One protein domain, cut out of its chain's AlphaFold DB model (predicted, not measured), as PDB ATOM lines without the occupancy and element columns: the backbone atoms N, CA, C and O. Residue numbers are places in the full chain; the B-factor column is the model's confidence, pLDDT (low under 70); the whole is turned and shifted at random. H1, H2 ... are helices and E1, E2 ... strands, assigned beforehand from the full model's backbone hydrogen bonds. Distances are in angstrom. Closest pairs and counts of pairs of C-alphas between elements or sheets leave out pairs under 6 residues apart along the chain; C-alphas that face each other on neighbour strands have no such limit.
ATOM      1  N   ALA A  52      58.864  18.143  40.238       52.34
ATOM      2  CA  ALA A  52      57.671  18.077  39.389       52.34
ATOM      3  C   ALA A  52      58.014  18.259  37.902       52.34
ATOM      4  O   ALA A  52      57.494  17.522  37.071       52.34
ATOM      5  N   GLY A  53      58.983  19.125  37.581       55.22
ATOM      6  CA  GLY A  53      59.430  19.334  36.201       55.22
ATOM      7  C   GLY A  53      60.053  18.089  35.554       55.22
ATOM      8  O   GLY A  53      59.931  17.898  34.344       55.22
ATOM      9  N   ALA A  54      60.673  17.201  36.342       60.28
ATOM     10  CA  ALA A  54      61.206  15.933  35.837       60.28
ATOM     11  C   ALA A  54      60.082  14.927  35.533       60.28
ATOM     12  O   ALA A  54      60.125  14.217  34.526       60.28
ATOM     13  N   PHE A  55      59.043  14.900  36.372       67.94
ATOM     14  CA  PHE A  55      57.872  14.056  36.146       67.94
ATOM     15  C   PHE A  55      56.975  14.587  35.026       67.94
ATOM     16  O   PHE A  55      56.328  13.786  34.355       67.94
ATOM     17  N   ASP A  56      56.988  15.892  34.760       69.31
ATOM     18  CA  ASP A  56      56.239  16.503  33.661       69.31
ATOM     19  C   ASP A  56      56.724  16.006  32.295       69.31
ATOM     20  O   ASP A  56      55.905  15.688  31.434       69.31
ATOM     21  N   ALA A  57      58.040  15.850  32.106       75.69
ATOM     22  CA  ALA A  57      58.598  15.287  30.876       75.69
ATOM     23  C   ALA A  57      58.188  13.816  30.681       75.69
ATOM     24  O   ALA A  57      57.797  13.415  29.582       75.69
ATOM     25  N   ALA A  58      58.220  13.019  31.754       76.75
ATOM     26  CA  ALA A  58      57.761  11.633  31.723       76.75
ATOM     27  C   ALA A  58      56.251  11.542  31.446       76.75
ATOM     28  O   ALA A  58      55.809  10.718  30.649       76.75
ATOM     29  N   CYS A  59      55.455  12.418  32.060       80.25
ATOM     30  CA  CYS A  59      54.008  12.455  31.886       80.25
ATOM     31  C   CYS A  59      53.619  12.887  30.464       80.25
ATOM     32  O   CYS A  59      52.760  12.258  29.844       80.25
ATOM     33  N   ALA A  60      54.316  13.881  29.904       82.56
ATOM     34  CA  ALA A  60      54.179  14.279  28.507       82.56
ATOM     35  C   ALA A  60      54.508  13.132  27.553       82.56
ATOM     36  O   ALA A  60      53.718  12.825  26.663       82.56
ATOM     37  N   HIS A  61      55.621  12.439  27.798       83.62
ATOM     38  CA  HIS A  61      55.999  11.283  26.999       83.62
ATOM     39  C   HIS A  61      54.933  10.179  27.036       83.62
ATOM     40  O   HIS A  61      54.538   9.680  25.987       83.62
ATOM     41  N   VAL A  62      54.416   9.827  28.221       83.56
ATOM     42  CA  VAL A  62      53.354   8.816  28.366       83.56
ATOM     43  C   VAL A  62      52.088   9.235  27.624       83.56
ATOM     44  O   VAL A  62      51.499   8.418  26.913       83.56
ATOM     45  N   ARG A  63      51.669  10.498  27.757       85.75
ATOM     46  CA  ARG A  63      50.488  11.020  27.062       85.75
ATOM     47  C   ARG A  63      50.640  10.901  25.549       85.75
ATOM     48  O   ARG A  63      49.749  10.373  24.885       85.75
ATOM     49  N   ASP A  64      51.770  11.351  25.020       86.31
ATOM     50  CA  ASP A  64      52.011  11.396  23.583       86.31
ATOM     51  C   ASP A  64      52.218   9.980  23.006       86.31
ATOM     52  O   ASP A  64      51.663   9.655  21.956       86.31
ATOM     53  N   ALA A  65      52.917   9.089  23.719       87.19
ATOM     54  CA  ALA A  65      53.125   7.695  23.310       87.19
ATOM     55  C   ALA A  65      51.825   6.874  23.283       87.19
ATOM     56  O   ALA A  65      51.659   5.994  22.440       87.19
ATOM     57  N   THR A  66      50.891   7.163  24.192       84.06
ATOM     58  CA  THR A  66      49.590   6.477  24.268       84.06
ATOM     59  C   THR A  66      48.491   7.172  23.465       84.06
ATOM     60  O   THR A  66      47.386   6.639  23.375       84.06
ATOM     61  N   GLN A  67      48.770   8.353  22.896       83.12
ATOM     62  CA  GLN A  67      47.767   9.238  22.289       83.12
ATOM     63  C   GLN A  67      46.574   9.495  23.233       83.12
ATOM     64  O   GLN A  67      45.432   9.675  22.804       83.12
ATOM     65  N   ALA A  68      46.826   9.478  24.544       82.50
ATOM     66  CA  ALA A  68      45.795   9.652  25.549       82.50
ATOM     67  C   ALA A  68      45.425  11.130  25.694       82.50
ATOM     68  O   ALA A  68      46.262  12.026  25.603       82.50
ATOM     69  N   ARG A  69      44.153  11.401  26.004       77.81
ATOM     70  CA  ARG A  69      43.700  12.770  26.306       77.81
ATOM     71  C   ARG A  69      44.316  13.315  27.598       77.81
ATOM     72  O   ARG A  69      44.478  14.522  27.725       77.81
ATOM     73  N   CYS A  70      44.636  12.443  28.549       80.75
ATOM     74  CA  CYS A  70      45.230  12.786  29.837       80.75
ATOM     75  C   CYS A  70      46.113  11.625  30.307       80.75
ATOM     76  O   CYS A  70      45.739  10.466  30.126       80.75
ATOM     77  N   ALA A  71      47.258  11.940  30.906       80.56
ATOM     78  CA  ALA A  71      48.151  10.979  31.536       80.56
ATOM     79  C   ALA A  71      48.435  11.383  32.983       80.56
ATOM     80  O   ALA A  71      48.456  12.566  33.328       80.56
ATOM     81  N   VAL A  72      48.658  10.373  33.822       81.25
ATOM     82  CA  VAL A  72      49.084  10.531  35.211       81.25
ATOM     83  C   VAL A  72      50.237   9.590  35.447       81.25
ATOM     84  O   VAL A  72      50.125   8.392  35.190       81.25
ATOM     85  N   VAL A  73      51.317  10.127  35.990       78.06
ATOM     86  CA  VAL A  73      52.449   9.342  36.460       78.06
ATOM     87  C   VAL A  73      52.484   9.463  37.973       78.06
ATOM     88  O   VAL A  73      52.531  10.570  38.502       78.06
ATOM     89  N   VAL A  74      52.442   8.322  38.660       77.12
ATOM     90  CA  VAL A  74      52.612   8.225  40.115       77.12
ATOM     91  C   VAL A  74      53.852   7.384  40.376       77.12
ATOM     92  O   VAL A  74      53.927   6.240  39.929       77.12
ATOM     93  N   VAL A  75      54.818   7.945  41.096       75.50
ATOM     94  CA  VAL A  75      56.062   7.267  41.468       75.50
ATOM     95  C   VAL A  75      56.016   6.957  42.957       75.50
ATOM     96  O   VAL A  75      55.853   7.859  43.778       75.50
ATOM     97  N   ILE A  76      56.167   5.678  43.301       72.25
ATOM     98  CA  ILE A  76      56.206   5.180  44.681       72.25
ATOM     99  C   ILE A  76      57.583   4.557  44.913       72.25
ATOM    100  O   ILE A  76      58.005   3.705  44.135       72.25
ATOM    101  N   GLY A  77      58.276   4.970  45.977       65.81
ATOM    102  CA  GLY A  77      59.597   4.432  46.332       65.81
ATOM    103  C   GLY A  77      60.754   4.928  45.454       65.81
ATOM    104  O   GLY A  77      61.757   4.233  45.328       65.81
ATOM    105  N   GLY A  78      60.618   6.104  44.830       64.94
ATOM    106  CA  GLY A  78      61.692   6.719  44.048       64.94
ATOM    107  C   GLY A  78      62.873   7.177  44.913       64.94
ATOM    108  O   GLY A  78      62.696   7.544  46.074       64.94
ATOM    109  N   GLU A  79      64.070   7.203  44.321       57.62
ATOM    110  CA  GLU A  79      65.327   7.617  44.975       57.62
ATOM    111  C   GLU A  79      65.271   9.041  45.561       57.62
ATOM    112  O   GLU A  79      65.912   9.323  46.568       57.62
ATOM    113  N   SER A  80      64.462   9.928  44.971       53.69
ATOM    114  CA  SER A  80      64.253  11.317  45.420       53.69
ATOM    115  C   SER A  80      62.875  11.557  46.056       53.69
ATOM    116  O   SER A  80      62.385  12.685  46.075       53.69
ATOM    117  N   GLY A  81      62.238  10.503  46.572       53.81
ATOM    118  CA  GLY A  81      60.906  10.561  47.175       53.81
ATOM    119  C   GLY A  81      59.790  10.077  46.247       53.81
ATOM    120  O   GLY A  81      59.994   9.784  45.068       53.81
ATOM    121  N   SER A  82      58.587   9.941  46.811       58.38
ATOM    122  CA  SER A  82      57.375   9.581  46.061       58.38
ATOM    123  C   SER A  82      56.649  10.848  45.601       58.38
ATOM    124  O   SER A  82      56.622  11.841  46.326       58.38
ATOM    125  N   GLY A  83      56.052  10.824  44.411       71.56
ATOM    126  CA  GLY A  83      55.439  12.004  43.799       71.56
ATOM    127  C   GLY A  83      54.484  11.662  42.659       71.56
ATOM    128  O   GLY A  83      54.304  10.493  42.312       71.56
ATOM    129  N   TYR A  84      53.853  12.686  42.085       71.38
ATOM    130  CA  TYR A  84      52.968  12.530  40.934       71.38
ATOM    131  C   TYR A  84      53.030  13.741  39.995       71.38
ATOM    132  O   TYR A  84      53.290  14.858  40.438       71.38
ATOM    133  N   SER A  85      52.767  13.511  38.708       73.62
ATOM    134  CA  SER A  85      52.520  14.555  37.707       73.62
ATOM    135  C   SER A  85      51.331  14.160  36.835       73.62
ATOM    136  O   SER A  85      51.113  12.980  36.541       73.62
ATOM    137  N   VAL A  86      50.543  15.156  36.439       76.31
ATOM    138  CA  VAL A  86      49.340  15.005  35.619       76.31
ATOM    139  C   VAL A  86      49.462  15.925  34.417       76.31
ATOM    140  O   VAL A  86      49.716  17.116  34.574       76.31
ATOM    141  N   MET A  87      49.226  15.395  33.218       78.56
ATOM    142  CA  MET A  87      49.266  16.183  31.993       78.56
ATOM    143  C   MET A  87      48.031  15.927  31.129       78.56
ATOM    144  O   MET A  87      47.733  14.794  30.757       78.56
ATOM    145  N   GLY A  88      47.321  16.995  30.768       79.19
ATOM    146  CA  GLY A  88      46.095  16.929  29.973       79.19
ATOM    147  C   GLY A  88      45.273  18.216  30.084       79.19
ATOM    148  O   GLY A  88      45.595  19.072  30.907       79.19
ATOM    149  N   PRO A  89      44.229  18.391  29.264       79.69
ATOM    150  CA  PRO A  89      43.331  19.533  29.368       79.69
ATOM    151  C   PRO A  89      42.449  19.420  30.626       79.69
ATOM    152  O   PRO A  89      42.198  18.322  31.128       79.69
ATOM    153  N   LEU A  90      42.008  20.564  31.164       79.38
ATOM    154  CA  LEU A  90      41.321  20.645  32.463       79.38
ATOM    155  C   LEU A  90      40.053  19.780  32.524       79.38
ATOM    156  O   LEU A  90      39.791  19.142  33.537       79.38
ATOM    157  N   ASP A  91      39.302  19.702  31.427       81.56
ATOM    158  CA  ASP A  91      38.107  18.862  31.295       81.56
ATOM    159  C   ASP A  91      38.405  17.372  31.521       81.56
ATOM    160  O   ASP A  91      37.616  16.669  32.150       81.56
ATOM    161  N   ALA A  92      39.567  16.894  31.072       78.50
ATOM    162  CA  ALA A  92      40.010  15.527  31.319       78.50
ATOM    163  C   ALA A  92      40.606  15.349  32.726       78.50
ATOM    164  O   ALA A  92      40.447  14.286  33.328       78.50
ATOM    165  N   GLN A  93      41.259  16.380  33.274       80.75
ATOM    166  CA  GLN A  93      41.782  16.350  34.644       80.75
ATOM    167  C   GLN A  93      40.670  16.313  35.702       80.75
ATOM    168  O   GLN A  93      40.857  15.705  36.748       80.75
ATOM    169  N   ILE A  94      39.494  16.890  35.430       85.69
ATOM    170  CA  ILE A  94      38.343  16.848  36.351       85.69
ATOM    171  C   ILE A  94      37.821  15.417  36.551       85.69
ATOM    172  O   ILE A  94      37.319  15.096  37.623       85.69
ATOM    173  N   LEU A  95      37.969  14.537  35.556       84.00
ATOM    174  CA  LEU A  95      37.567  13.127  35.657       84.00
ATOM    175  C   LEU A  95      38.591  12.271  36.416       84.00
ATOM    176  O   LEU A  95      38.301  11.140  36.807       84.00
ATOM    177  N   LEU A  96      39.803  12.795  36.607       83.31
ATOM    178  CA  LEU A  96      40.921  12.070  37.188       83.31
ATOM    179  C   LEU A  96      40.672  11.596  38.630       83.31
ATOM    180  O   LEU A  96      40.959  10.429  38.904       83.31
ATOM    181  N   PRO A  97      40.144  12.430  39.552       84.44
ATOM    182  CA  PRO A  97      39.945  12.024  40.940       84.44
ATOM    183  C   PRO A  97      38.989  10.834  41.059       84.44
ATOM    184  O   PRO A  97      39.307   9.865  41.746       84.44
ATOM    185  N   ASP A  98      37.877  10.853  40.316       87.56
ATOM    186  CA  ASP A  98      36.918   9.746  40.254       87.56
ATOM    187  C   ASP A  98      37.556   8.449  39.738       87.56
ATOM    188  O   ASP A  98      37.310   7.363  40.273       87.56
ATOM    189  N   ILE A  99      38.390   8.543  38.697       85.75
ATOM    190  CA  ILE A  99      39.100   7.387  38.131       85.75
ATOM    191  C   ILE A  99      40.084   6.818  39.158       85.75
ATOM    192  O   ILE A  99      40.070   5.610  39.411       85.75
ATOM    193  N   LEU A 100      40.897   7.669  39.790       86.56
ATOM    194  CA  LEU A 100      41.865   7.255  40.806       86.56
ATOM    195  C   LEU A 100      41.180   6.636  42.029       86.56
ATOM    196  O   LEU A 100      41.654   5.625  42.551       86.56
ATOM    197  N   GLU A 101      40.038   7.172  42.462       90.75
ATOM    198  CA  GLU A 101      39.275   6.604  43.572       90.75
ATOM    199  C   GLU A 101      38.737   5.207  43.233       90.75
ATOM    200  O   GLU A 101      38.838   4.278  44.042       90.75
ATOM    201  N   ARG A 102      38.202   5.024  42.018       88.44
ATOM    202  CA  ARG A 102      37.744   3.712  41.536       88.44
ATOM    203  C   ARG A 102      38.893   2.715  41.459       88.44
ATOM    204  O   ARG A 102      38.748   1.603  41.962       88.44
ATOM    205  N   MET A 103      40.041   3.119  40.913       87.00
ATOM    206  CA  MET A 103      41.244   2.283  40.879       87.00
ATOM    207  C   MET A 103      41.681   1.890  42.291       87.00
ATOM    208  O   MET A 103      41.907   0.712  42.557       87.00
ATOM    209  N   ALA A 104      41.718   2.841  43.229       87.56
ATOM    210  CA  ALA A 104      42.066   2.570  44.619       87.56
ATOM    211  C   ALA A 104      41.086   1.588  45.282       87.56
ATOM    212  O   ALA A 104      41.510   0.685  46.006       87.56
ATOM    213  N   LYS A 105      39.775   1.721  45.033       91.44
ATOM    214  CA  LYS A 105      38.757   0.765  45.501       91.44
ATOM    215  C   LYS A 105      39.009  -0.636  44.941       91.44
ATOM    216  O   LYS A 105      39.031  -1.592  45.713       91.44
ATOM    217  N   THR A 106      39.256  -0.759  43.637       89.38
ATOM    218  CA  THR A 106      39.549  -2.047  42.994       89.38
ATOM    219  C   THR A 106      40.822  -2.684  43.545       89.38
ATOM    220  O   THR A 106      40.801  -3.861  43.899       89.38
ATOM    221  N   LEU A 107      41.903  -1.915  43.698       87.50
ATOM    222  CA  LEU A 107      43.163  -2.407  44.258       87.50
ATOM    223  C   LEU A 107      42.984  -2.915  45.692       87.50
ATOM    224  O   LEU A 107      43.448  -4.004  46.020       87.50
ATOM    225  N   ARG A 108      42.249  -2.181  46.539       90.06
ATOM    226  CA  ARG A 108      41.936  -2.624  47.908       90.06
ATOM    227  C   ARG A 108      41.134  -3.925  47.922       90.06
ATOM    228  O   ARG A 108      41.451  -4.814  48.705       90.06
ATOM    229  N   GLN A 109      40.140  -4.056  47.043       88.50
ATOM    230  CA  GLN A 109      39.346  -5.282  46.904       88.50
ATOM    231  C   GLN A 109      40.170  -6.471  46.391       88.50
ATOM    232  O   GLN A 109      39.914  -7.612  46.773       88.50
ATOM    233  N   GLN A 110      41.137  -6.237  45.503       86.62
ATOM    234  CA  GLN A 110      42.048  -7.283  45.042       86.62
ATOM    235  C   GLN A 110      43.007  -7.703  46.153       86.62
ATOM    236  O   GLN A 110      43.188  -8.897  46.375       86.62
ATOM    237  N   LEU A 111      43.570  -6.747  46.893       86.62
ATOM    238  CA  LEU A 111      44.476  -7.037  47.998       86.62
ATOM    239  C   LEU A 111      43.769  -7.815  49.116       86.62
ATOM    240  O   LEU A 111      44.306  -8.808  49.593       86.62
ATOM    241  N   SER A 112      42.536  -7.437  49.469       81.81
ATOM    242  CA  SER A 112      41.755  -8.161  50.480       81.81
ATOM    243  C   SER A 112      41.472  -9.614  50.095       81.81
ATOM    244  O   SER A 112      41.337 -10.450  50.976       81.81
ATOM    245  N   LYS A 113      41.391  -9.923  48.793       80.94
ATOM    246  CA  LYS A 113      41.208 -11.297  48.295       80.94
ATOM    247  C   LYS A 113      42.501 -12.115  48.278       80.94
ATOM    248  O   LYS A 113      42.421 -13.330  48.315       80.94
ATOM    249  N   ASN A 114      43.661 -11.466  48.169       71.19
ATOM    250  CA  ASN A 114      44.969 -12.136  48.124       71.19
ATOM    251  C   ASN A 114      45.606 -12.310  49.515       71.19
ATOM    252  O   ASN A 114      46.605 -13.010  49.636       71.19
ATOM    253  N   LEU A 115      45.068 -11.652  50.546       66.94
ATOM    254  CA  LEU A 115      45.506 -11.786  51.942       66.94
ATOM    255  C   LEU A 115      44.654 -12.779  52.762       66.94
ATOM    256  O   LEU A 115      44.903 -12.926  53.957       66.94
ATOM    257  N   GLN A 116      43.652 -13.418  52.146       50.97
ATOM    258  CA  GLN A 116      42.873 -14.525  52.722       50.97
ATOM    259  C   GLN A 116      43.437 -15.865  52.259       50.97
ATOM    260  O   GLN A 116      43.419 -16.802  53.085       50.97
TER     261      GLN A 116
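This is residues 52 to 116 of the 116 residues of an uncharacterized protein of Paraburkholderia bryophila (UniProt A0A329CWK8). Picture a small hairpin of two antiparallel strands, E1 and E2, with helix H1 packed on both of them, and a long helix, H3, leading away from this body as an arm. Residues 101 to 116, of which 101 to 114 belong to H3, stick out free, and the one-turn helix H2 comes between the hairpin and the arm. The printed part has 65 residues with three named helices and two named strands, in the order H1, E1, E2, H2, H3, and its class is mixed, helices and strands. The whole is loose, with a radius of gyration of the C-alphas of 13.9 A, and spans 40 by 31 by 19 A.

Start with the sheet: find C-alpha 71 at (48.151, 10.979, 31.536), where strand E1, residues 71 to 75, begins its 13.2 A run. Strand E2, residues 83 to 87, comes back over 14.0 A. Before them look for helix H1, residues 52 to 66, which starts at C-alpha 52 at (57.671, 18.077, 39.389) and measures 20.7 A. After them comes H2, residues 90 to 93. The longest helix, H3, residues 96 to 114, then runs 26.9 A to C-alpha 114 at (44.969, -12.136, 48.124).

Look first at E1 and E2, a hairpin whose directions stand at 171 degrees, antiparallel. Between them you will find N 71 and O 87 within hydrogen-bond range at 2.9 A, and N 85 and O 73 at 3.0 A. H1 has 13 pairs of C-alphas within 8 A of E2, the closest being those of Phe 55 and Ser 85, 5.6 A apart. Toward E1 it has 8 such pairs, the closest being the C-alphas of Arg 63 and Ala 71, 5.0 A apart. Farther out, the closest C-alphas of E2 and H2 are those of Val 86 and Gln 93, 7.7 A apart. H2 and H3 meet only through their link. H3 is apart from H1, E1 and E2. In H3 every O i to N i+4 pair is within hydrogen-bond range, in H1 9 of 11 are, and H2 is too short for such a pair.

The C-alphas farthest apart are those of Pro 89 and Gln 116, at 41.3 A. Without the free stretch the body has 49 residues and spans 32 by 23 by 15 A. The printed part has no cut and ends at the chain's last residue, 116. The links H1 to E1, E2 to H2 and H2 to H3 are tight, and E1 to E2 is short. The mean pLDDT of the printed part is 77.7; look for values under 70 at residues 52 to 56, 77 to 82 and 115 to 116.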